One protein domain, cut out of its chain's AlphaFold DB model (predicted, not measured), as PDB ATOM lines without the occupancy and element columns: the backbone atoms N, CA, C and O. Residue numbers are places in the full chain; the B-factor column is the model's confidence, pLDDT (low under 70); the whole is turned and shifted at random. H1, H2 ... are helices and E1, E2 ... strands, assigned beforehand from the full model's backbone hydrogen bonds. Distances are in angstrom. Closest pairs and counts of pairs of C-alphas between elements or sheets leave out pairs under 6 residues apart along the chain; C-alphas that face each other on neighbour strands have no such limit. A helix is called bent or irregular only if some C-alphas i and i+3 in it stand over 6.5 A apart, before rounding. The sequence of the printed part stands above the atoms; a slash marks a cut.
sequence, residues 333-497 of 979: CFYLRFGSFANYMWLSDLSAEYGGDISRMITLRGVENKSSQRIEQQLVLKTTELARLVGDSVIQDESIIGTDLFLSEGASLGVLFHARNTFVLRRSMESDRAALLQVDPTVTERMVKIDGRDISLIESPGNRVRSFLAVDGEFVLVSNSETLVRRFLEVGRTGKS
ATOM      1  N   CYS A 333     196.862 200.465 152.363       96.69
ATOM      2  CA  CYS A 333     196.369 199.154 152.787       96.69
ATOM      3  C   CYS A 333     197.440 198.313 153.500       96.69
ATOM      4  O   CYS A 333     198.632 198.432 153.198       96.69
ATOM      5  N   PHE A 334     197.009 197.398 154.377       95.94
ATOM      6  CA  PHE A 334     197.796 196.192 154.636       95.94
ATOM      7  C   PHE A 334     197.705 195.271 153.424       95.94
ATOM      8  O   PHE A 334     196.774 195.339 152.615       95.94
ATOM      9  N   TYR A 335     198.665 194.367 153.337       97.06
ATOM     10  CA  TYR A 335     198.757 193.408 152.261       97.06
ATOM     11  C   TYR A 335     199.195 192.054 152.800       97.06
ATOM     12  O   TYR A 335     200.331 191.896 153.235       97.06
ATOM     13  N   LEU A 336     198.280 191.088 152.781       95.56
ATOM     14  CA  LEU A 336     198.511 189.704 153.180       95.56
ATOM     15  C   LEU A 336     198.469 188.819 151.936       95.56
ATOM     16  O   LEU A 336     197.397 188.534 151.414       95.56
ATOM     17  N   ARG A 337     199.629 188.393 151.450       95.88
ATOM     18  CA  ARG A 337     199.788 187.626 150.211       95.88
ATOM     19  C   ARG A 337     200.095 186.161 150.489       95.88
ATOM     20  O   ARG A 337     200.958 185.868 151.317       95.88
ATOM     21  N   PHE A 338     199.489 185.263 149.718       94.00
ATOM     22  CA  PHE A 338     199.739 183.819 149.797       94.00
ATOM     23  C   PHE A 338     200.689 183.300 148.708       94.00
ATOM     24  O   PHE A 338     201.286 182.234 148.849       94.00
ATOM     25  N   GLY A 339     200.850 184.020 147.599       91.31
ATOM     26  CA  GLY A 339     201.758 183.655 146.509       91.31
ATOM     27  C   GLY A 339     201.259 182.534 145.598       91.31
ATOM     28  O   GLY A 339     201.744 182.414 144.476       91.31
ATOM     29  N   SER A 340     200.306 181.727 146.067       90.88
ATOM     30  CA  SER A 340     199.560 180.727 145.304       90.88
ATOM     31  C   SER A 340     198.260 180.379 146.032       90.88
ATOM     32  O   SER A 340     198.162 180.550 147.252       90.88
ATOM     33  N   PHE A 341     197.283 179.836 145.305       88.44
ATOM     34  CA  PHE A 341     196.028 179.380 145.901       88.44
ATOM     35  C   PHE A 341     196.244 178.157 146.818       88.44
ATOM     36  O   PHE A 341     195.672 178.091 147.906       88.44
ATOM     37  N   ALA A 342     197.170 177.252 146.479       88.06
ATOM     38  CA  ALA A 342     197.600 176.163 147.366       88.06
ATOM     39  C   ALA A 342     198.090 176.633 148.754       88.06
ATOM     40  O   ALA A 342     197.832 175.972 149.763       88.06
ATOM     41  N   ASN A 343     198.785 177.771 148.837       90.56
ATOM     42  CA  ASN A 343     199.235 178.320 150.120       90.56
ATOM     43  C   ASN A 343     198.084 178.875 150.961       90.56
ATOM     44  O   ASN A 343     198.078 178.666 152.176       90.56
ATOM     45  N   TYR A 344     197.114 179.532 150.320       87.06
ATOM     46  CA  TYR A 344     195.883 179.962 150.981       87.06
ATOM     47  C   TYR A 344     195.104 178.753 151.524       87.06
ATOM     48  O   TYR A 344     194.750 178.733 152.702       87.06
ATOM     49  N   MET A 345     194.944 177.694 150.719       85.81
ATOM     50  CA  MET A 345     194.312 176.439 151.151       85.81
ATOM     51  C   MET A 345     195.038 175.785 152.323       85.81
ATOM     52  O   MET A 345     194.392 175.396 153.289       85.81
ATOM     53  N   TRP A 346     196.372 175.726 152.293       86.50
ATOM     54  CA  TRP A 346     197.151 175.199 153.416       86.50
ATOM     55  C   TRP A 346     196.880 175.965 154.720       86.50
ATOM     56  O   TRP A 346     196.674 175.335 155.758       86.50
ATOM     57  N   LEU A 347     196.844 177.303 154.677       83.81
ATOM     58  CA  LEU A 347     196.574 178.118 155.864       83.81
ATOM     59  C   LEU A 347     195.115 177.987 156.329       83.81
ATOM     60  O   LEU A 347     194.859 177.920 157.530       83.81
ATOM     61  N   SER A 348     194.171 177.930 155.387       81.12
ATOM     62  CA  SER A 348     192.748 177.703 155.664       81.12
ATOM     63  C   SER A 348     192.525 176.351 156.348       81.12
ATOM     64  O   SER A 348     191.858 176.280 157.379       81.12
ATOM     65  N   ASP A 349     193.165 175.289 155.852       82.00
ATOM     66  CA  ASP A 349     193.087 173.950 156.436       82.00
ATOM     67  C   ASP A 349     193.740 173.903 157.822       82.00
ATOM     68  O   ASP A 349     193.172 173.322 158.748       82.00
ATOM     69  N   LEU A 350     194.890 174.569 157.994       80.56
ATOM     70  CA  LEU A 350     195.520 174.724 159.306       80.56
ATOM     71  C   LEU A 350     194.575 175.439 160.280       80.56
ATOM     72  O   LEU A 350     194.397 174.986 161.402       80.56
ATOM     73  N   SER A 351     193.914 176.516 159.856       77.38
ATOM     74  CA  SER A 351     192.920 177.216 160.674       77.38
ATOM     75  C   SER A 351     191.728 176.318 161.033       77.38
ATOM     76  O   SER A 351     191.315 176.272 162.195       77.38
ATOM     77  N   ALA A 352     191.209 175.541 160.078       76.25
ATOM     78  CA  ALA A 352     190.101 174.611 160.291       76.25
ATOM     79  C   ALA A 352     190.444 173.479 161.282       76.25
ATOM     80  O   ALA A 352     189.593 173.117 162.097       76.25
ATOM     81  N   GLU A 353     191.686 172.972 161.292       73.75
ATOM     82  CA  GLU A 353     192.171 171.972 162.270       73.75
ATOM     83  C   GLU A 353     192.050 172.431 163.737       73.75
ATOM     84  O   GLU A 353     191.992 171.590 164.654       73.75
ATOM     85  N   TYR A 354     191.981 173.748 163.950       69.75
ATOM     86  CA  TYR A 354     191.847 174.400 165.253       69.75
ATOM     87  C   TYR A 354     190.553 175.218 165.371       69.75
ATOM     88  O   TYR A 354     190.472 176.153 166.159       69.75
ATOM     89  N   GLY A 355     189.508 174.845 164.625       61.03
ATOM     90  CA  GLY A 355     188.178 175.446 164.741       61.03
ATOM     91  C   GLY A 355     188.093 176.862 164.168       61.03
ATOM     92  O   GLY A 355     187.519 177.747 164.788       61.03
ATOM     93  N   GLY A 356     188.709 177.087 163.007       61.03
ATOM     94  CA  GLY A 356     188.556 178.314 162.215       61.03
ATOM     95  C   GLY A 356     189.343 179.527 162.716       61.03
ATOM     96  O   GLY A 356     189.218 180.606 162.138       61.03
ATOM     97  N   ASP A 357     190.170 179.361 163.753       63.69
ATOM     98  CA  ASP A 357     191.016 180.411 164.317       63.69
ATOM     99  C   ASP A 357     192.356 179.820 164.786       63.69
ATOM    100  O   ASP A 357     192.415 179.021 165.720       63.69
ATOM    101  N   ILE A 358     193.450 180.226 164.133       63.59
ATOM    102  CA  ILE A 358     194.814 179.757 164.439       63.59
ATOM    103  C   ILE A 358     195.254 180.207 165.839       63.59
ATOM    104  O   ILE A 358     196.067 179.527 166.466       63.59
ATOM    105  N   SER A 359     194.687 181.292 166.384       60.72
ATOM    106  CA  SER A 359     194.998 181.735 167.750       60.72
ATOM    107  C   SER A 359     194.703 180.644 168.790       60.72
ATOM    108  O   SER A 359     195.445 180.500 169.766       60.72
ATOM    109  N   ARG A 360     193.728 179.765 168.517       62.62
ATOM    110  CA  ARG A 360     193.362 178.612 169.356       62.62
ATOM    111  C   ARG A 360     194.432 177.542 169.472       62.62
ATOM    112  O   ARG A 360     194.378 176.740 170.403       62.62
ATOM    113  N   MET A 361     195.425 177.534 168.583       61.06
ATOM    114  CA  MET A 361     196.605 176.687 168.765       61.06
ATOM    115  C   MET A 361     197.286 176.972 170.113       61.06
ATOM    116  O   MET A 361     197.869 176.064 170.705       61.06
ATOM    117  N   ILE A 362     197.181 178.217 170.594       55.44
ATOM    118  CA  ILE A 362     197.879 178.735 171.774       55.44
ATOM    119  C   ILE A 362     196.882 179.191 172.860       55.44
ATOM    120  O   ILE A 362     197.160 179.047 174.053       55.44
ATOM    121  N   THR A 363     195.707 179.718 172.491       55.62
ATOM    122  CA  THR A 363     194.708 180.228 173.443       55.62
ATOM    123  C   THR A 363     193.643 179.185 173.792       55.62
ATOM    124  O   THR A 363     192.868 178.765 172.936       55.62
ATOM    125  N   LEU A 364     193.546 178.832 175.075       56.66
ATOM    126  CA  LEU A 364     192.486 177.985 175.635       56.66
ATOM    127  C   LEU A 364     191.285 178.851 176.042       56.66
ATOM    128  O   LEU A 364     191.094 179.079 177.233       56.66
ATOM    129  N   ARG A 365     190.552 179.392 175.057       66.19
ATOM    130  CA  ARG A 365     189.387 180.262 175.296       66.19
ATOM    131  C   ARG A 365     188.044 179.524 175.215       66.19
ATOM    132  O   ARG A 365     187.837 178.705 174.314       66.19
ATOM    133  N   GLY A 366     187.112 179.879 176.103       62.16
ATOM    134  CA  GLY A 366     185.718 179.389 176.140       62.16
ATOM    135  C   GLY A 366     184.806 179.920 175.026       62.16
ATOM    136  O   GLY A 366     183.642 179.535 174.935       62.16
ATOM    137  N   VAL A 367     185.321 180.789 174.153       69.94
ATOM    138  CA  VAL A 367     184.550 181.460 173.099       69.94
ATOM    139  C   VAL A 367     185.195 181.245 171.722       69.94
ATOM    140  O   VAL A 367     186.418 181.283 171.573       69.94
ATOM    141  N   GLU A 368     184.372 181.000 170.700       71.94
ATOM    142  CA  GLU A 368     184.769 180.867 169.290       71.94
ATOM    143  C   GLU A 368     184.525 182.145 168.496       71.94
ATOM    144  O   GLU A 368     183.375 182.505 168.231       71.94
ATOM    145  N   ASN A 369     185.600 182.794 168.043       70.31
ATOM    146  CA  ASN A 369     185.485 183.925 167.134       70.31
ATOM    147  C   ASN A 369     185.101 183.441 165.722       70.31
ATOM    148  O   ASN A 369     185.831 182.679 165.095       70.31
ATOM    149  N   LYS A 370     183.968 183.921 165.194       73.06
ATOM    150  CA  LYS A 370     183.470 183.582 163.847       73.06
ATOM    151  C   LYS A 370     183.900 184.584 162.765       73.06
ATOM    152  O   LYS A 370     183.265 184.657 161.716       73.06
ATOM    153  N   SER A 371     184.944 185.386 162.989       73.56
ATOM    154  CA  SER A 371     185.338 186.465 162.064       73.56
ATOM    155  C   SER A 371     185.639 185.979 160.642       73.56
ATOM    156  O   SER A 371     185.105 186.562 159.703       73.56
ATOM    157  N   SER A 372     186.375 184.876 160.465       76.44
ATOM    158  CA  SER A 372     186.651 184.306 159.132       76.44
ATOM    159  C   SER A 372     185.364 183.895 158.405       76.44
ATOM    160  O   SER A 372     185.135 184.302 157.270       76.44
ATOM    161  N   GLN A 373     184.469 183.175 159.095       80.00
ATOM    162  CA  GLN A 373     183.173 182.759 158.544       80.00
ATOM    163  C   GLN A 373     182.291 183.963 158.185       80.00
ATOM    164  O   GLN A 373     181.632 183.953 157.147       80.00
ATOM    165  N   ARG A 374     182.281 185.011 159.022       85.62
ATOM    166  CA  ARG A 374     181.546 186.255 158.738       85.62
ATOM    167  C   ARG A 374     182.086 186.952 157.495       85.62
ATOM    168  O   ARG A 374     181.284 187.393 156.684       85.62
ATOM    169  N   ILE A 375     183.406 187.012 157.312       85.75
ATOM    170  CA  ILE A 375     184.030 187.621 156.128       85.75
ATOM    171  C   ILE A 375     183.691 186.832 154.859       85.75
ATOM    172  O   ILE A 375     183.253 187.426 153.874       85.75
ATOM    173  N   GLU A 376     183.827 185.504 154.883       87.38
ATOM    174  CA  GLU A 376     183.461 184.634 153.753       87.38
ATOM    175  C   GLU A 376     181.985 184.806 153.362       87.38
ATOM    176  O   GLU A 376     181.660 184.966 152.182       87.38
ATOM    177  N   GLN A 377     181.090 184.842 154.356       89.50
ATOM    178  CA  GLN A 377     179.663 185.099 154.149       89.50
ATOM    179  C   GLN A 377     179.400 186.510 153.611       89.50
ATOM    180  O   GLN A 377     178.625 186.663 152.667       89.50
ATOM    181  N   GLN A 378     180.053 187.529 154.175       92.25
ATOM    182  CA  GLN A 378     179.851 188.926 153.795       92.25
ATOM    183  C   GLN A 378     180.304 189.194 152.357       92.25
ATOM    184  O   GLN A 378     179.602 189.891 151.618       92.25
ATOM    185  N   LEU A 379     181.442 188.615 151.955       93.06
ATOM    186  CA  LEU A 379     182.017 188.747 150.615       93.06
ATOM    187  C   LEU A 379     181.423 187.772 149.590       93.06
ATOM    188  O   LEU A 379     181.640 187.962 148.392       93.06
ATOM    189  N   VAL A 380     180.643 186.776 150.024       91.69
ATOM    190  CA  VAL A 380     180.105 185.706 149.165       91.69
ATOM    191  C   VAL A 380     181.235 184.913 148.492       91.69
ATOM    192  O   VAL A 380     181.193 184.612 147.301       91.69
ATOM    193  N   LEU A 381     182.271 184.587 149.267       85.25
ATOM    194  CA  LEU A 381     183.390 183.756 148.829       85.25
ATOM    195  C   LEU A 381     183.253 182.383 149.483       85.25
ATOM    196  O   LEU A 381     183.349 182.257 150.699       85.25
ATOM    197  N   LYS A 382     182.984 181.351 148.676       71.31
ATOM    198  CA  LYS A 382     182.895 179.966 149.150       71.31
ATOM    199  C   LYS A 382     184.070 179.156 148.628       71.31
ATOM    200  O   LYS A 382     184.228 178.984 147.422       71.31
ATOM    201  N   THR A 383     184.821 178.552 149.537       66.06
ATOM    202  CA  THR A 383     185.806 177.528 149.176       66.06
ATOM    203  C   THR A 383     185.082 176.204 148.932       66.06
ATOM    204  O   THR A 383     184.796 175.456 149.865       66.06
ATOM    205  N   THR A 384     184.737 175.911 147.678       62.09
ATOM    206  CA  THR A 384     184.131 174.621 147.297       62.09
ATOM    207  C   THR A 384     185.198 173.551 147.029       62.09
ATOM    208  O   THR A 384     186.322 173.867 146.649       62.09
ATOM    209  N   GLU A 385     184.850 172.266 147.160       55.16
ATOM    210  CA  GLU A 385     185.728 171.132 146.789       55.16
ATOM    211  C   GLU A 385     186.192 171.203 145.321       55.16
ATOM    212  O   GLU A 385     187.332 170.887 144.990       55.16
ATOM    213  N   LEU A 386     185.330 171.699 144.427       50.88
ATOM    214  CA  LEU A 386     185.694 171.977 143.036       50.88
ATOM    215  C   LEU A 386     186.715 173.118 142.942       50.88
ATOM    216  O   LEU A 386     187.721 172.960 142.253       50.88
ATOM    217  N   ALA A 387     186.517 174.222 143.671       64.00
ATOM    218  CA  ALA A 387     187.500 175.305 143.744       64.00
ATOM    219  C   ALA A 387     188.853 174.826 144.302       64.00
ATOM    220  O   ALA A 387     189.888 175.273 143.819       64.00
ATOM    221  N   ARG A 388     188.874 173.855 145.228       68.25
ATOM    222  CA  ARG A 388     190.112 173.218 145.727       68.25
ATOM    223  C   ARG A 388     190.860 172.429 144.648       68.25
ATOM    224  O   ARG A 388     192.084 172.472 144.609       68.25
ATOM    225  N   LEU A 389     190.141 171.734 143.762       62.66
ATOM    226  CA  LEU A 389     190.740 170.903 142.709       62.66
ATOM    227  C   LEU A 389     191.232 171.702 141.496       62.66
ATOM    228  O   LEU A 389     192.222 171.317 140.878       62.66
ATOM    229  N   VAL A 390     190.537 172.784 141.128       65.88
ATOM    230  CA  VAL A 390     190.863 173.573 139.923       65.88
ATOM    231  C   VAL A 390     191.393 174.980 140.216       65.88
ATOM    232  O   VAL A 390     191.784 175.676 139.278       65.88
ATOM    233  N   GLY A 391     191.459 175.398 141.482       74.75
ATOM    234  CA  GLY A 391     191.834 176.755 141.892       74.75
ATOM    235  C   GLY A 391     193.185 177.209 141.343       74.75
ATOM    236  O   GLY A 391     193.242 178.231 140.667       74.75
ATOM    237  N   ASP A 392     194.240 176.400 141.490       79.38
ATOM    238  CA  ASP A 392     195.590 176.719 140.981       79.38
ATOM    239  C   ASP A 392     195.656 176.867 139.443       79.38
ATOM    240  O   ASP A 392     196.551 177.527 138.902       79.38
ATOM    241  N   SER A 393     194.705 176.267 138.714       83.62
ATOM    242  CA  SER A 393     194.623 176.388 137.250       83.62
ATOM    243  C   SER A 393     193.988 177.706 136.791       83.62
ATOM    244  O   SER A 393     194.209 178.132 135.656       83.62
ATOM    245  N   VAL A 394     193.236 178.375 137.672       87.56
ATOM    246  CA  VAL A 394     192.490 179.611 137.379       87.56
ATOM    247  C   VAL A 394     193.080 180.824 138.106       87.56
ATOM    248  O   VAL A 394     193.052 181.927 137.559       87.56
ATOM    249  N   ILE A 395     193.647 180.631 139.297       90.69
ATOM    250  CA  ILE A 395     194.204 181.668 140.174       90.69
ATOM    251  C   ILE A 395     195.728 181.513 140.199       90.69
ATOM    252  O   ILE A 395     196.261 180.443 140.481       90.69
ATOM    253  N   GLN A 396     196.438 182.586 139.860       92.94
ATOM    254  CA  GLN A 396     197.896 182.643 139.915       92.94
ATOM    255  C   GLN A 396     198.388 183.033 141.310       92.94
ATOM    256  O   GLN A 396     199.351 182.448 141.797       92.94
ATOM    257  N   ASP A 397     197.739 184.017 141.927       92.62
ATOM    258  CA  ASP A 397     198.090 184.562 143.236       92.62
ATOM    259  C   ASP A 397     196.825 185.087 143.926       92.62
ATOM    260  O   ASP A 397     195.858 185.481 143.266       92.62
ATOM    261  N   GLU A 398     196.849 185.106 145.251       93.19
ATOM    262  CA  GLU A 398     195.757 185.580 146.094       93.19
ATOM    263  C   GLU A 398     196.319 186.415 147.243       93.19
ATOM    264  O   GLU A 398     197.359 186.100 147.836       93.19
ATOM    265  N   SER A 399     195.616 187.501 147.554       95.38
ATOM    266  CA  SER A 399     195.958 188.379 148.664       95.38
ATOM    267  C   SER A 399     194.719 188.972 149.324       95.38
ATOM    268  O   SER A 399     193.716 189.229 148.665       95.38
ATOM    269  N   ILE A 400     194.802 189.222 150.628       94.69
ATOM    270  CA  ILE A 400     193.813 189.989 151.384       94.69
ATOM    271  C   ILE A 400     194.390 191.383 151.606       94.69
ATOM    272  O   ILE A 400     195.530 191.531 152.056       94.69
ATOM    273  N   ILE A 401     193.595 192.397 151.286       96.88
ATOM    274  CA  ILE A 401     193.947 193.804 151.455       96.88
ATOM    275  C   ILE A 401     192.862 194.524 152.239       96.88
ATOM    276  O   ILE A 401     191.692 194.149 152.186       96.88
ATOM    277  N   GLY A 402     193.233 195.584 152.937       95.25
ATOM    278  CA  GLY A 402     192.273 196.391 153.675       95.25
ATOM    279  C   GLY A 402     192.924 197.579 154.355       95.25
ATOM    280  O   GLY A 402     194.147 197.690 154.398       95.25
ATOM    281  N   THR A 403     192.098 198.479 154.873       93.69
ATOM    282  CA  THR A 403     192.570 199.711 155.528       93.69
ATOM    283  C   THR A 403     192.656 199.578 157.046       93.69
ATOM    284  O   THR A 403     193.190 200.469 157.700       93.69
ATOM    285  N   ASP A 404     192.136 198.484 157.609       88.25
ATOM    286  CA  ASP A 404     192.162 198.205 159.040       88.25
ATOM    287  C   ASP A 404     192.008 196.711 159.365       88.25
ATOM    288  O   ASP A 404     191.606 195.917 158.519       88.25
ATOM    289  N   LEU A 405     192.357 196.330 160.598       80.81
ATOM    290  CA  LEU A 405     192.351 194.943 161.078       80.81
ATOM    291  C   LEU A 405     191.249 194.678 162.117       80.81
ATOM    292  O   LEU A 405     191.307 193.671 162.825       80.81
ATOM    293  N   PHE A 406     190.239 195.551 162.234       80.56
ATOM    294  CA  PHE A 406     189.206 195.420 163.264       80.56
ATOM    295  C   PHE A 406     188.077 194.462 162.845       80.56
ATOM    296  O   PHE A 406     186.914 194.831 162.671       80.56
ATOM    297  N   LEU A 407     188.443 193.189 162.650       78.25
ATOM    298  CA  LEU A 407     187.570 192.149 162.087       78.25
ATOM    299  C   LEU A 407     186.353 191.820 162.967       78.25
ATOM    300  O   LEU A 407     185.380 191.244 162.480       78.25
ATOM    301  N   SER A 408     186.401 192.156 164.259       76.94
ATOM    302  CA  SER A 408     185.333 191.865 165.216       76.94
ATOM    303  C   SER A 408     184.039 192.614 164.907       76.94
ATOM    304  O   SER A 408     182.991 192.012 165.126       76.94
ATOM    305  N   GLU A 409     184.110 193.837 164.359       80.44
ATOM    306  CA  GLU A 409     182.963 194.737 164.126       80.44
ATOM    307  C   GLU A 409     182.760 195.169 162.660       80.44
ATOM    308  O   GLU A 409     181.889 195.990 162.382       80.44
ATOM    309  N   GLY A 410     183.509 194.621 161.698       83.38
ATOM    310  CA  GLY A 410     183.330 194.917 160.265       83.38
ATOM    311  C   GLY A 410     184.401 195.844 159.682       83.38
ATOM    312  O   GLY A 410     184.134 196.994 159.327       83.38
ATOM    313  N   ALA A 411     185.621 195.316 159.570       89.31
ATOM    314  CA  ALA A 411     186.759 195.978 158.938       89.31
ATOM    315  C   ALA A 411     186.550 196.247 157.437       89.31
ATOM    316  O   ALA A 411     185.841 195.509 156.745       89.31
ATOM    317  N   SER A 412     187.229 197.269 156.915       93.56
ATOM    318  CA  SER A 412     187.311 197.550 155.476       93.56
ATOM    319  C   SER A 412     188.329 196.624 154.814       93.56
ATOM    320  O   SER A 412     189.538 196.828 154.956       93.56
ATOM    321  N   LEU A 413     187.853 195.613 154.082       94.81
ATOM    322  CA  LEU A 413     188.714 194.588 153.493       94.81
ATOM    323  C   LEU A 413     188.220 194.072 152.138       94.81
ATOM    324  O   LEU A 413     187.072 194.266 151.722       94.81
ATOM    325  N   GLY A 414     189.106 193.384 151.432       94.75
ATOM    326  CA  GLY A 414     188.790 192.663 150.213       94.75
ATOM    327  C   GLY A 414     189.825 191.598 149.878       94.75
ATOM    328  O   GLY A 414     190.967 191.647 150.332       94.75
ATOM    329  N   VAL A 415     189.402 190.638 149.063       96.00
ATOM    330  CA  VAL A 415     190.257 189.594 148.502       96.00
ATOM    331  C   VAL A 415     190.583 189.960 147.059       96.00
ATOM    332  O   VAL A 415     189.689 190.134 146.226       96.00
ATOM    333  N   LEU A 416     191.874 190.119 146.789       97.00
ATOM    334  CA  LEU A 416     192.447 190.430 145.490       97.00
ATOM    335  C   LEU A 416     193.048 189.159 144.884       97.00
ATOM    336  O   LEU A 416     194.014 188.597 145.406       97.00
ATOM    337  N   PHE A 417     192.509 188.766 143.736       96.00
ATOM    338  CA  PHE A 417     192.971 187.638 142.940       96.00
ATOM    339  C   PHE A 417     193.756 188.133 141.726       96.00
ATOM    340  O   PHE A 417     193.270 188.981 140.972       96.00
ATOM    341  N   HIS A 418     194.932 187.549 141.487       95.81
ATOM    342  CA  HIS A 418     195.595 187.589 140.182       95.81
ATOM    343  C   HIS A 418     195.170 186.343 139.407       95.81
ATOM    344  O   HIS A 418     195.542 185.221 139.753       95.81
ATOM    345  N   ALA A 419     194.331 186.518 138.391       94.19
ATOM    346  CA  ALA A 419     193.731 185.420 137.650       94.19
ATOM    347  C   ALA A 419     194.600 184.999 136.456       94.19
ATOM    348  O   ALA A 419     195.009 185.829 135.650       94.19
ATOM    349  N   ARG A 420     194.775 183.684 136.268       94.00
ATOM    350  CA  ARG A 420     195.255 183.103 135.000       94.00
ATOM    351  C   ARG A 420     194.192 183.201 133.908       94.00
ATOM    352  O   ARG A 420     194.508 183.319 132.730       94.00
ATOM    353  N   ASN A 421     192.918 183.112 134.304       90.88
ATOM    354  CA  ASN A 421     191.769 183.264 133.418       90.88
ATOM    355  C   ASN A 421     190.648 184.046 134.117       90.88
ATOM    356  O   ASN A 421     189.789 183.472 134.794       90.88
ATOM    357  N   THR A 422     190.639 185.365 133.917       92.69
ATOM    358  CA  THR A 422     189.658 186.282 134.517       92.69
ATOM    359  C   THR A 422     188.215 185.916 134.177       92.69
ATOM    360  O   THR A 422     187.335 186.046 135.024       92.69
ATOM    361  N   PHE A 423     187.945 185.446 132.952       90.94
ATOM    362  CA  PHE A 423     186.584 185.108 132.528       90.94
ATOM    363  C   PHE A 423     186.023 183.931 133.330       90.94
ATOM    364  O   PHE A 423     184.910 184.022 133.844       90.94
ATOM    365  N   VAL A 424     186.798 182.850 133.471       89.56
ATOM    366  CA  VAL A 424     186.380 181.662 134.233       89.56
ATOM    367  C   VAL A 424     186.198 182.004 135.711       89.56
ATOM    368  O   VAL A 424     185.157 181.669 136.278       89.56
ATOM    369  N   LEU A 425     187.152 182.727 136.312       89.31
ATOM    370  CA  LEU A 425     187.066 183.135 137.718       89.31
ATOM    371  C   LEU A 425     185.816 183.982 137.983       89.31
ATOM    372  O   LEU A 425     185.022 183.672 138.869       89.31
ATOM    373  N   ARG A 426     185.603 185.012 137.157       90.31
ATOM    374  CA  ARG A 426     184.444 185.901 137.263       90.31
ATOM    375  C   ARG A 426     183.129 185.135 137.123       90.31
ATOM    376  O   ARG A 426     182.218 185.366 137.909       90.31
ATOM    377  N   ARG A 427     183.023 184.220 136.152       89.31
ATOM    378  CA  ARG A 427     181.815 183.399 135.964       89.31
ATOM    379  C   ARG A 427     181.524 182.499 137.161       89.31
ATOM    380  O   ARG A 427     180.358 182.350 137.513       89.31
ATOM    381  N   SER A 428     182.558 181.940 137.792       87.25
ATOM    382  CA  SER A 428     182.401 181.172 139.032       87.25
ATOM    383  C   SER A 428     181.813 182.042 140.146       87.25
ATOM    384  O   SER A 428     180.794 181.681 140.726       87.25
ATOM    385  N   MET A 429     182.385 183.229 140.374       89.56
ATOM    386  CA  MET A 429     181.903 184.165 141.398       89.56
ATOM    387  C   MET A 429     180.472 184.650 141.120       89.56
ATOM    388  O   MET A 429     179.651 184.709 142.030       89.56
ATOM    389  N   GLU A 430     180.139 184.968 139.865       90.56
ATOM    390  CA  GLU A 430     178.771 185.324 139.457       90.56
ATOM    391  C   GLU A 430     177.778 184.175 139.720       90.56
ATOM    392  O   GLU A 430     176.646 184.426 140.132       90.56
ATOM    393  N   SER A 431     178.197 182.917 139.543       89.50
ATOM    394  CA  SER A 431     177.371 181.743 139.846       89.50
ATOM    395  C   SER A 431     177.108 181.588 141.347       89.50
ATOM    396  O   SER A 431     175.965 181.350 141.742       89.50
ATOM    397  N   ASP A 432     178.131 181.748 142.191       88.00
ATOM    398  CA  ASP A 432     177.984 181.668 143.653       88.00
ATOM    399  C   ASP A 432     177.048 182.761 144.186       88.00
ATOM    400  O   ASP A 432     176.184 182.516 145.036       88.00
ATOM    401  N   ARG A 433     177.172 183.962 143.619       91.81
ATOM    402  CA  ARG A 433     176.308 185.117 143.882       91.81
ATOM    403  C   ARG A 433     174.857 184.860 143.478       91.81
ATOM    404  O   ARG A 433     173.954 185.083 144.282       91.81
ATOM    405  N   ALA A 434     174.628 184.331 142.276       92.06
ATOM    406  CA  ALA A 434     173.289 183.974 141.806       92.06
ATOM    407  C   ALA A 434     172.633 182.897 142.687       92.06
ATOM    408  O   ALA A 434     171.439 182.982 142.974       92.06
ATOM    409  N   ALA A 435     173.407 181.917 143.161       91.06
ATOM    410  CA  ALA A 435     172.910 180.897 144.080       91.06
ATOM    411  C   ALA A 435     172.474 181.495 145.429       91.06
ATOM    412  O   ALA A 435     171.441 181.098 145.965       91.06
ATOM    413  N   LEU A 436     173.216 182.472 145.969       91.50
ATOM    414  CA  LEU A 436     172.819 183.167 147.198       91.50
ATOM    415  C   LEU A 436     171.509 183.948 147.014       91.50
ATOM    416  O   LEU A 436     170.618 183.820 147.849       91.50
ATOM    417  N   LEU A 437     171.368 184.687 145.910       93.38
ATOM    418  CA  LEU A 437     170.153 185.456 145.592       93.38
ATOM    419  C   LEU A 437     168.902 184.571 145.462       93.38
ATOM    420  O   LEU A 437     167.796 185.019 145.744       93.38
ATOM    421  N   GLN A 438     169.060 183.312 145.041       93.38
ATOM    422  CA  GLN A 438     167.952 182.351 144.972       93.38
ATOM    423  C   GLN A 438     167.537 181.811 146.346       93.38
ATOM    424  O   GLN A 438     166.375 181.454 146.532       93.38
ATOM    425  N   VAL A 439     168.481 181.707 147.284       93.06
ATOM    426  CA  VAL A 439     168.256 181.110 148.610       93.06
ATOM    427  C   VAL A 439     167.810 182.151 149.637       93.06
ATOM    428  O   VAL A 439     167.040 181.820 150.536       93.06
ATOM    429  N   ASP A 440     168.269 183.397 149.514       91.50
ATOM    430  CA  ASP A 440     168.039 184.449 150.501       91.50
ATOM    431  C   ASP A 440     167.331 185.671 149.880       91.50
ATOM    432  O   ASP A 440     167.982 186.514 149.259       91.50
ATOM    433  N   PRO A 441     166.004 185.817 150.065       90.50
ATOM    434  CA  PRO A 441     165.237 186.912 149.468       90.50
ATOM    435  C   PRO A 441     165.542 188.285 150.088       90.50
ATOM    436  O   PRO A 441     165.078 189.298 149.569       90.50
ATOM    437  N   THR A 442     166.287 188.342 151.201       90.38
ATOM    438  CA  THR A 442     166.714 189.613 151.820       90.38
ATOM    439  C   THR A 442     167.942 190.214 151.143       90.38
ATOM    440  O   THR A 442     168.281 191.372 151.387       90.38
ATOM    441  N   VAL A 443     168.618 189.429 150.305       94.81
ATOM    442  CA  VAL A 443     169.820 189.823 149.580       94.81
ATOM    443  C   VAL A 443     169.412 190.347 148.204       94.81
ATOM    444  O   VAL A 443     168.625 189.726 147.492       94.81
ATOM    445  N   THR A 444     169.961 191.492 147.815       95.25
ATOM    446  CA  THR A 444     169.663 192.141 146.531       95.25
ATOM    447  C   THR A 444     170.938 192.400 145.745       95.25
ATOM    448  O   THR A 444     171.997 192.602 146.334       95.25
ATOM    449  N   GLU A 445     170.839 192.398 144.416       95.94
ATOM    450  CA  GLU A 445     171.928 192.781 143.517       95.94
ATOM    451  C   GLU A 445     171.597 194.095 142.806       95.94
ATOM    452  O   GLU A 445     170.491 194.278 142.290       95.94
ATOM    453  N   ARG A 446     172.576 194.999 142.730       95.88
ATOM    454  CA  ARG A 446     172.497 196.221 141.927       95.88
ATOM    455  C   ARG A 446     173.823 196.541 141.252       95.88
ATOM    456  O   ARG A 446     174.895 196.255 141.777       95.88
ATOM    457  N   MET A 447     173.737 197.206 140.104       96.12
ATOM    458  CA  MET A 447     174.898 197.814 139.459       96.12
ATOM    459  C   MET A 447     175.107 199.220 140.017       96.12
ATOM    460  O   MET A 447     174.200 200.053 139.975       96.12
ATOM    461  N   VAL A 448     176.304 199.487 140.530       96.56
ATOM    462  CA  VAL A 448     176.708 200.791 141.061       96.56
ATOM    463  C   VAL A 448     177.816 201.381 140.208       96.56
ATOM    464  O   VAL A 448     178.674 200.659 139.705       96.56
ATOM    465  N   LYS A 449     177.805 202.703 140.034       96.56
ATOM    466  CA  LYS A 449     178.856 203.401 139.294       96.56
ATOM    467  C   LYS A 449     179.947 203.868 140.240       96.56
ATOM    468  O   LYS A 449     179.722 204.798 141.007       96.56
ATOM    469  N   ILE A 450     181.129 203.271 140.130       95.62
ATOM    470  CA  ILE A 450     182.320 203.650 140.899       95.62
ATOM    471  C   ILE A 450     183.420 204.007 139.899       95.62
ATOM    472  O   ILE A 450     183.738 203.217 139.013       95.62
ATOM    473  N   ASP A 451     183.955 205.227 139.996       89.50
ATOM    474  CA  ASP A 451     184.939 205.786 139.047       89.50
ATOM    475  C   ASP A 451     184.521 205.624 137.565       89.50
ATOM    476  O   ASP A 451     185.309 205.289 136.682       89.50
ATOM    477  N   GLY A 452     183.221 205.796 137.288       88.75
ATOM    478  CA  GLY A 452     182.640 205.681 135.946       88.75
ATOM    479  C   GLY A 452     182.475 204.252 135.406       88.75
ATOM    480  O   GLY A 452     181.971 204.103 134.293       88.75
ATOM    481  N   ARG A 453     182.850 203.215 136.168       93.12
ATOM    482  CA  ARG A 453     182.654 201.800 135.811       93.12
ATOM    483  C   ARG A 453     181.429 201.217 136.513       93.12
ATOM    484  O   ARG A 453     181.154 201.559 137.660       93.12
ATOM    485  N   ASP A 454     180.729 200.314 135.833       95.62
ATOM    486  CA  ASP A 454     179.610 199.571 136.413       95.62
ATOM    487  C   ASP A 454     180.144 198.377 137.224       95.62
ATOM    488  O   ASP A 454     180.764 197.463 136.676       95.62
ATOM    489  N   ILE A 455     179.896 198.392 138.532       97.19
ATOM    490  CA  ILE A 455     180.342 197.386 139.504       97.19
ATOM    491  C   ILE A 455     179.112 196.668 140.066       97.19
ATOM    492  O   ILE A 455     178.147 197.322 140.458       97.19
ATOM    493  N   SER A 456     179.126 195.331 140.106       96.38
ATOM    494  CA  SER A 456     178.064 194.566 140.777       96.38
ATOM    495  C   SER A 456     178.260 194.659 142.287       96.38
ATOM    496  O   SER A 456     179.337 194.346 142.802       96.38
ATOM    497  N   LEU A 457     177.208 195.065 142.990       97.44
ATOM    498  CA  LEU A 457     177.102 195.032 144.439       97.44
ATOM    499  C   LEU A 457     175.959 194.100 144.820       97.44
ATOM    500  O   LEU A 457     174.834 194.268 144.349       97.44
ATOM    501  N   ILE A 458     176.256 193.157 145.707       96.31
ATOM    502  CA  ILE A 458     175.244 192.393 146.421       96.31
ATOM    503  C   ILE A 458     175.245 192.837 147.874       96.31
ATOM    504  O   ILE A 458     176.303 192.881 148.505       96.31
ATOM    505  N   GLU A 459     174.067 193.158 148.397       95.44
ATOM    506  CA  GLU A 459     173.900 193.632 149.768       95.44
ATOM    507  C   GLU A 459     172.614 193.112 150.416       95.44
ATOM    508  O   GLU A 459     171.629 192.810 149.739       95.44
ATOM    509  N   SER A 460     172.629 193.025 151.745       93.25
ATOM    510  CA  SER A 460     171.452 192.773 152.576       93.25
ATOM    511  C   SER A 460     171.308 193.843 153.665       93.25
ATOM    512  O   SER A 460     172.284 194.536 153.983       93.25
ATOM    513  N   PRO A 461     170.111 193.998 154.268       87.50
ATOM    514  CA  PRO A 461     169.925 194.892 155.406       87.50
ATOM    515  C   PRO A 461     170.953 194.627 156.516       87.50
ATOM    516  O   PRO A 461     171.278 193.481 156.825       87.50
ATOM    517  N   GLY A 462     171.486 195.696 157.110       85.62
ATOM    518  CA  GLY A 462     172.473 195.590 158.186       85.62
ATOM    519  C   GLY A 462     173.864 195.106 157.752       85.62
ATOM    520  O   GLY A 462     174.680 194.835 158.629       85.62
ATOM    521  N   ASN A 463     174.147 195.022 156.445       92.25
ATOM    522  CA  ASN A 463     175.455 194.667 155.870       92.25
ATOM    523  C   ASN A 463     175.944 193.236 156.179       92.25
ATOM    524  O   ASN A 463     177.140 192.960 156.036       92.25
ATOM    525  N   ARG A 464     175.038 192.306 156.542       91.06
ATOM    526  CA  ARG A 464     175.379 190.874 156.708       91.06
ATOM    527  C   ARG A 464     176.025 190.315 155.442       91.06
ATOM    528  O   ARG A 464     176.984 189.557 155.515       91.06
ATOM    529  N   VAL A 465     175.491 190.708 154.290       94.44
ATOM    530  CA  VAL A 465     176.124 190.556 152.983       94.44
ATOM    531  C   VAL A 465     176.397 191.957 152.466       94.44
ATOM    532  O   VAL A 465     175.507 192.808 152.482       94.44
ATOM    533  N   ARG A 466     177.629 192.197 152.024       95.88
ATOM    534  CA  ARG A 466     178.047 193.426 151.348       95.88
ATOM    535  C   ARG A 466     179.275 193.079 150.522       95.88
ATOM    536  O   ARG A 466     180.370 192.959 151.060       95.88
ATOM    537  N   SER A 467     179.073 192.861 149.228       96.81
ATOM    538  CA  SER A 467     180.100 192.325 148.341       96.81
ATOM    539  C   SER A 467     180.084 193.024 146.986       96.81
ATOM    540  O   SER A 467     179.206 192.783 146.144       96.81
ATOM    541  N   PHE A 468     181.079 193.877 146.777       97.88
ATOM    542  CA  PHE A 468     181.419 194.485 145.500       97.88
ATOM    543  C   PHE A 468     182.333 193.548 144.709       97.88
ATOM    544  O   PHE A 468     183.321 193.060 145.252       97.88
ATOM    545  N   LEU A 469     182.037 193.345 143.425       96.88
ATOM    546  CA  LEU A 469     182.874 192.581 142.497       96.88
ATOM    547  C   LEU A 469     183.447 193.514 141.424       96.88
ATOM    548  O   LEU A 469     182.738 193.916 140.497       96.88
ATOM    549  N   ALA A 470     184.733 193.848 141.542       96.69
ATOM    550  CA  ALA A 470     185.446 194.728 140.623       96.69
ATOM    551  C   ALA A 470     186.518 193.969 139.832       96.69
ATOM    552  O   ALA A 470     187.210 193.103 140.360       96.69
ATOM    553  N   VAL A 471     186.668 194.306 138.550       95.69
ATOM    554  CA  VAL A 471     187.627 193.661 137.642       95.69
ATOM    555  C   VAL A 471     188.431 194.722 136.900       95.69
ATOM    556  O   VAL A 471     187.860 195.656 136.330       95.69
ATOM    557  N   ASP A 472     189.752 194.551 136.873       95.19
ATOM    558  CA  ASP A 472     190.678 195.395 136.119       95.19
ATOM    559  C   ASP A 472     191.795 194.542 135.489       95.19
ATOM    560  O   ASP A 472     192.792 194.194 136.121       95.19
ATOM    561  N   GLY A 473     191.603 194.159 134.222       94.19
ATOM    562  CA  GLY A 473     192.520 193.275 133.497       94.19
ATOM    563  C   GLY A 473     192.546 191.852 134.065       94.19
ATOM    564  O   GLY A 473     191.533 191.152 134.072       94.19
ATOM    565  N   GLU A 474     193.719 191.417 134.521       96.00
ATOM    566  CA  GLU A 474     193.940 190.102 135.146       96.00
ATOM    567  C   GLU A 474     193.614 190.088 136.645       96.00
ATOM    568  O   GLU A 474     193.717 189.049 137.293       96.00
ATOM    569  N   PHE A 475     193.225 191.230 137.211       96.94
ATOM    570  CA  PHE A 475     192.992 191.376 138.641       96.94
ATOM    571  C   PHE A 475     191.499 191.464 138.950       96.94
ATOM    572  O   PHE A 475     190.765 192.244 138.334       96.94
ATOM    573  N   VAL A 476     191.058 190.668 139.921       96.56
ATOM    574  CA  VAL A 476     189.677 190.644 140.416       96.56
ATOM    575  C   VAL A 476     189.693 190.965 141.903       96.56
ATOM    576  O   VAL A 476     190.367 190.281 142.667       96.56
ATOM    577  N   LEU A 477     188.955 191.995 142.311       97.38
ATOM    578  CA  LEU A 477     188.785 192.382 143.707       97.38
ATOM    579  C   LEU A 477     187.346 192.105 144.145       97.38
ATOM    580  O   LEU A 477     186.400 192.614 143.538       97.38
ATOM    581  N   VAL A 478     187.199 191.353 145.235       97.50
ATOM    582  CA  VAL A 478     185.933 191.193 145.958       97.50
ATOM    583  C   VAL A 478     186.061 191.879 147.311       97.50
ATOM    584  O   VAL A 478     186.921 191.501 148.099       97.50
ATOM    585  N   SER A 479     185.252 192.900 147.591       97.25
ATOM    586  CA  SER A 479     185.401 193.721 148.804       97.25
ATOM    587  C   SER A 479     184.061 194.084 149.434       97.25
ATOM    588  O   SER A 479     183.048 194.142 148.741       97.25
ATOM    589  N   ASN A 480     184.058 194.361 150.738       96.50
ATOM    590  CA  ASN A 480     182.916 194.928 151.456       96.50
ATOM    591  C   ASN A 480     182.915 196.470 151.479       96.50
ATOM    592  O   ASN A 480     181.989 197.074 152.018       96.50
ATOM    593  N   SER A 481     183.933 197.103 150.890       96.88
ATOM    594  CA  SER A 481     184.215 198.535 150.990       96.88
ATOM    595  C   SER A 481     184.168 199.199 149.615       96.88
ATOM    596  O   SER A 481     184.923 198.847 148.703       96.88
ATOM    597  N   GLU A 482     183.285 200.185 149.463       96.88
ATOM    598  CA  GLU A 482     183.178 200.982 148.240       96.88
ATOM    599  C   GLU A 482     184.449 201.811 148.025       96.88
ATOM    600  O   GLU A 482     184.990 201.875 146.913       96.88
ATOM    601  N   THR A 483     184.976 202.395 149.106       96.81
ATOM    602  CA  THR A 483     186.230 203.147 149.086       96.81
ATOM    603  C   THR A 483     187.391 202.274 148.622       96.81
ATOM    604  O   THR A 483     188.180 202.727 147.790       96.81
ATOM    605  N   LEU A 484     187.485 201.022 149.080       97.25
ATOM    606  CA  LEU A 484     188.565 200.125 148.664       97.25
ATOM    607  C   LEU A 484     188.481 199.785 147.168       97.25
ATOM    608  O   LEU A 484     189.498 199.828 146.474       97.25
ATOM    609  N   VAL A 485     187.275 199.546 146.641       98.25
ATOM    610  CA  VAL A 485     187.050 199.329 145.198       98.25
ATOM    611  C   VAL A 485     187.445 200.552 144.377       98.25
ATOM    612  O   VAL A 485     188.153 200.425 143.376       98.25
ATOM    613  N   ARG A 486     187.035 201.751 144.808       97.88
ATOM    614  CA  ARG A 486     187.419 203.007 144.149       97.88
ATOM    615  C   ARG A 486     188.938 203.160 144.100       97.88
ATOM    616  O   ARG A 486     189.486 203.509 143.056       97.88
ATOM    617  N   ARG A 487     189.622 202.878 145.211       97.56
ATOM    618  CA  ARG A 487     191.084 202.987 145.312       97.56
ATOM    619  C   ARG A 487     191.807 201.938 144.474       97.56
ATOM    620  O   ARG A 487     192.768 202.289 143.801       97.56
ATOM    621  N   PHE A 488     191.311 200.705 144.420       97.94
ATOM    622  CA  PHE A 488     191.821 199.664 143.521       97.94
ATOM    623  C   PHE A 488     191.786 200.096 142.044       97.94
ATOM    624  O   PHE A 488     192.799 200.007 141.347       97.94
ATOM    625  N   LEU A 489     190.659 200.647 141.577       97.50
ATOM    626  CA  LEU A 489     190.529 201.155 140.204       97.50
ATOM    627  C   LEU A 489     191.441 202.368 139.946       97.50
ATOM    628  O   LEU A 489     192.073 202.467 138.890       97.50
ATOM    629  N   GLU A 490     191.554 203.276 140.918       97.00
ATOM    630  CA  GLU A 490     192.415 204.456 140.817       97.00
ATOM    631  C   GLU A 490     193.902 204.083 140.735       97.00
ATOM    632  O   GLU A 490     194.635 204.624 139.900       97.00
ATOM    633  N   VAL A 491     194.355 203.139 141.561       97.12
ATOM    634  CA  VAL A 491     195.722 202.599 141.517       97.12
ATOM    635  C   VAL A 491     195.982 201.967 140.158       97.12
ATOM    636  O   VAL A 491     197.003 202.257 139.537       97.12
ATOM    637  N   GLY A 492     195.023 201.195 139.645       94.62
ATOM    638  CA  GLY A 492     195.148 200.560 138.342       94.62
ATOM    639  C   GLY A 492     195.315 201.530 137.166       94.62
ATOM    640  O   GLY A 492     195.956 201.188 136.171       94.62
ATOM    641  N   ARG A 493     194.787 202.755 137.296       94.94
ATOM    642  CA  ARG A 493     194.938 203.848 136.321       94.94
ATOM    643  C   ARG A 493     196.205 204.678 136.531       94.94
ATOM    644  O   ARG A 493     196.814 205.113 135.559       94.94
ATOM    645  N   THR A 494     196.552 204.972 137.781       95.62
ATOM    646  CA  THR A 494     197.628 205.919 138.125       95.62
ATOM    647  C   THR A 494     198.993 205.261 138.300       95.62
ATOM    648  O   THR A 494     200.003 205.959 138.242       95.62
ATOM    649  N   GLY A 495     199.033 203.951 138.562       93.25
ATOM    650  CA  GLY A 495     200.248 203.208 138.902       93.25
ATOM    651  C   GLY A 495     200.805 203.508 140.300       93.25
ATOM    652  O   GLY A 495     201.833 202.952 140.674       93.25
ATOM    653  N   LYS A 496     200.147 204.367 141.095       95.19
ATOM    654  CA  LYS A 496     200.577 204.737 142.456       95.19
ATOM    655  C   LYS A 496     200.193 203.656 143.469       95.19
ATOM    656  O   LYS A 496     199.324 203.866 144.310       95.19
ATOM    657  N   SER A 497     200.805 202.487 143.339       96.88
ATOM    658  CA  SER A 497     200.498 201.293 144.130       96.88
ATOM    659  C   SER A 497     201.396 201.131 145.355       96.88
ATOM    660  O   SER A 497     202.504 201.667 145.378       96.88
TER     661      SER A 497
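This is residues 333 to 497 of the 979 residues of an uncharacterized protein of Planctomycetaceae bacterium (UniProt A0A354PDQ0). A twisted seven-stranded antiparallel sheet curls round H6 on one face, while H5 runs along its other face. H3 lies across the strands on the H5 side, and H1 stands up from the E1 and E2 end and leads to H2, far from the body. The 165 printed residues have six named helices and seven named strands, in the order E1 H1 H2 H3 H4 E2 E3 H5 E4 E5 E6 E7 H6; the class is mixed, helices and strands. The sheet's order is E1 E2 E3 E7 E6 E5 E4. The whole is compact, with a radius of gyration of the C-alphas of 15.9 A and spans of 49 by 34 by 32 A.

Find C-alpha 334 at (197.796, 196.192, 154.636), where E1, residues 334 to 337, begins. Next come H1, residues 341 to 353, 18.4 A long; H2, 358 to 361; H3, 371 to 379, 12.1 A; and H4, 385 to 394, irregular, with C-alphas 389 and 392 7.8 A apart. E2, 395 to 402, spans 20.1 A and E3, 413 to 419, 19.0 A. H5, 422 to 439, starts at C-alpha 422 (189.658, 186.282, 134.517) and runs 26.1 A. Then follow E4, 444 to 450; E5, 453 to 459; E6, 466 to 472; E7, 475 to 479; and H6, 482 to 494, ending at C-alpha 494 (197.628, 205.919, 138.125).

Across the sheet, look for N 336 and O 400 at 2.9 A between E1 and E2, N 399 and O 416 at 2.9 A in the hairpin E2 and E3, and N 415 and O 478 at 2.8 A between E3 and E7. E4 E5 E6 E7 form a meander, each strand the antiparallel neighbour of the one before: see N 448 and O 455, 2.8 A; N 467 and O 458, 2.9 A; N 470 and O 477, 2.9 A. Three layers result from H1, H3 and H5 on one face and H6 on the other. H5 lies over E7, along it at 1 degree on the local plane, 8.1 A high; the closest C-alphas are those of Thr 422 and Val 476, 7.3 A. H3 lies only just over E6, with 3 C-alphas, across it at 70 degrees on the local plane; Leu 379 and Ser 467 have the closest C-alphas, 4.7 A. H6 comes closest to E4 at the C-alphas of Arg 486 and Ile 450, 6.1 A. H4 only grazes the sheet; H1 touches it with residues 341 to 345 alone, C-alphas of Phe 341 and Asp 392 being closest, 5.6 A. H2 is not on the sheet. Every O i to N i+4 pair is within hydrogen-bond range in H1, H3, H5 and H6; H4 has 4 of 6, and H2 is too short for one.

The C-alphas farthest apart, of Leu 364 and Gly 452, are 49.4 A apart. The printed part has no cut, and no link is long. Look for low confidence, under 70, at residues 354 to 367 and 383 to 390; the mean pLDDT of the printed part is 87.0.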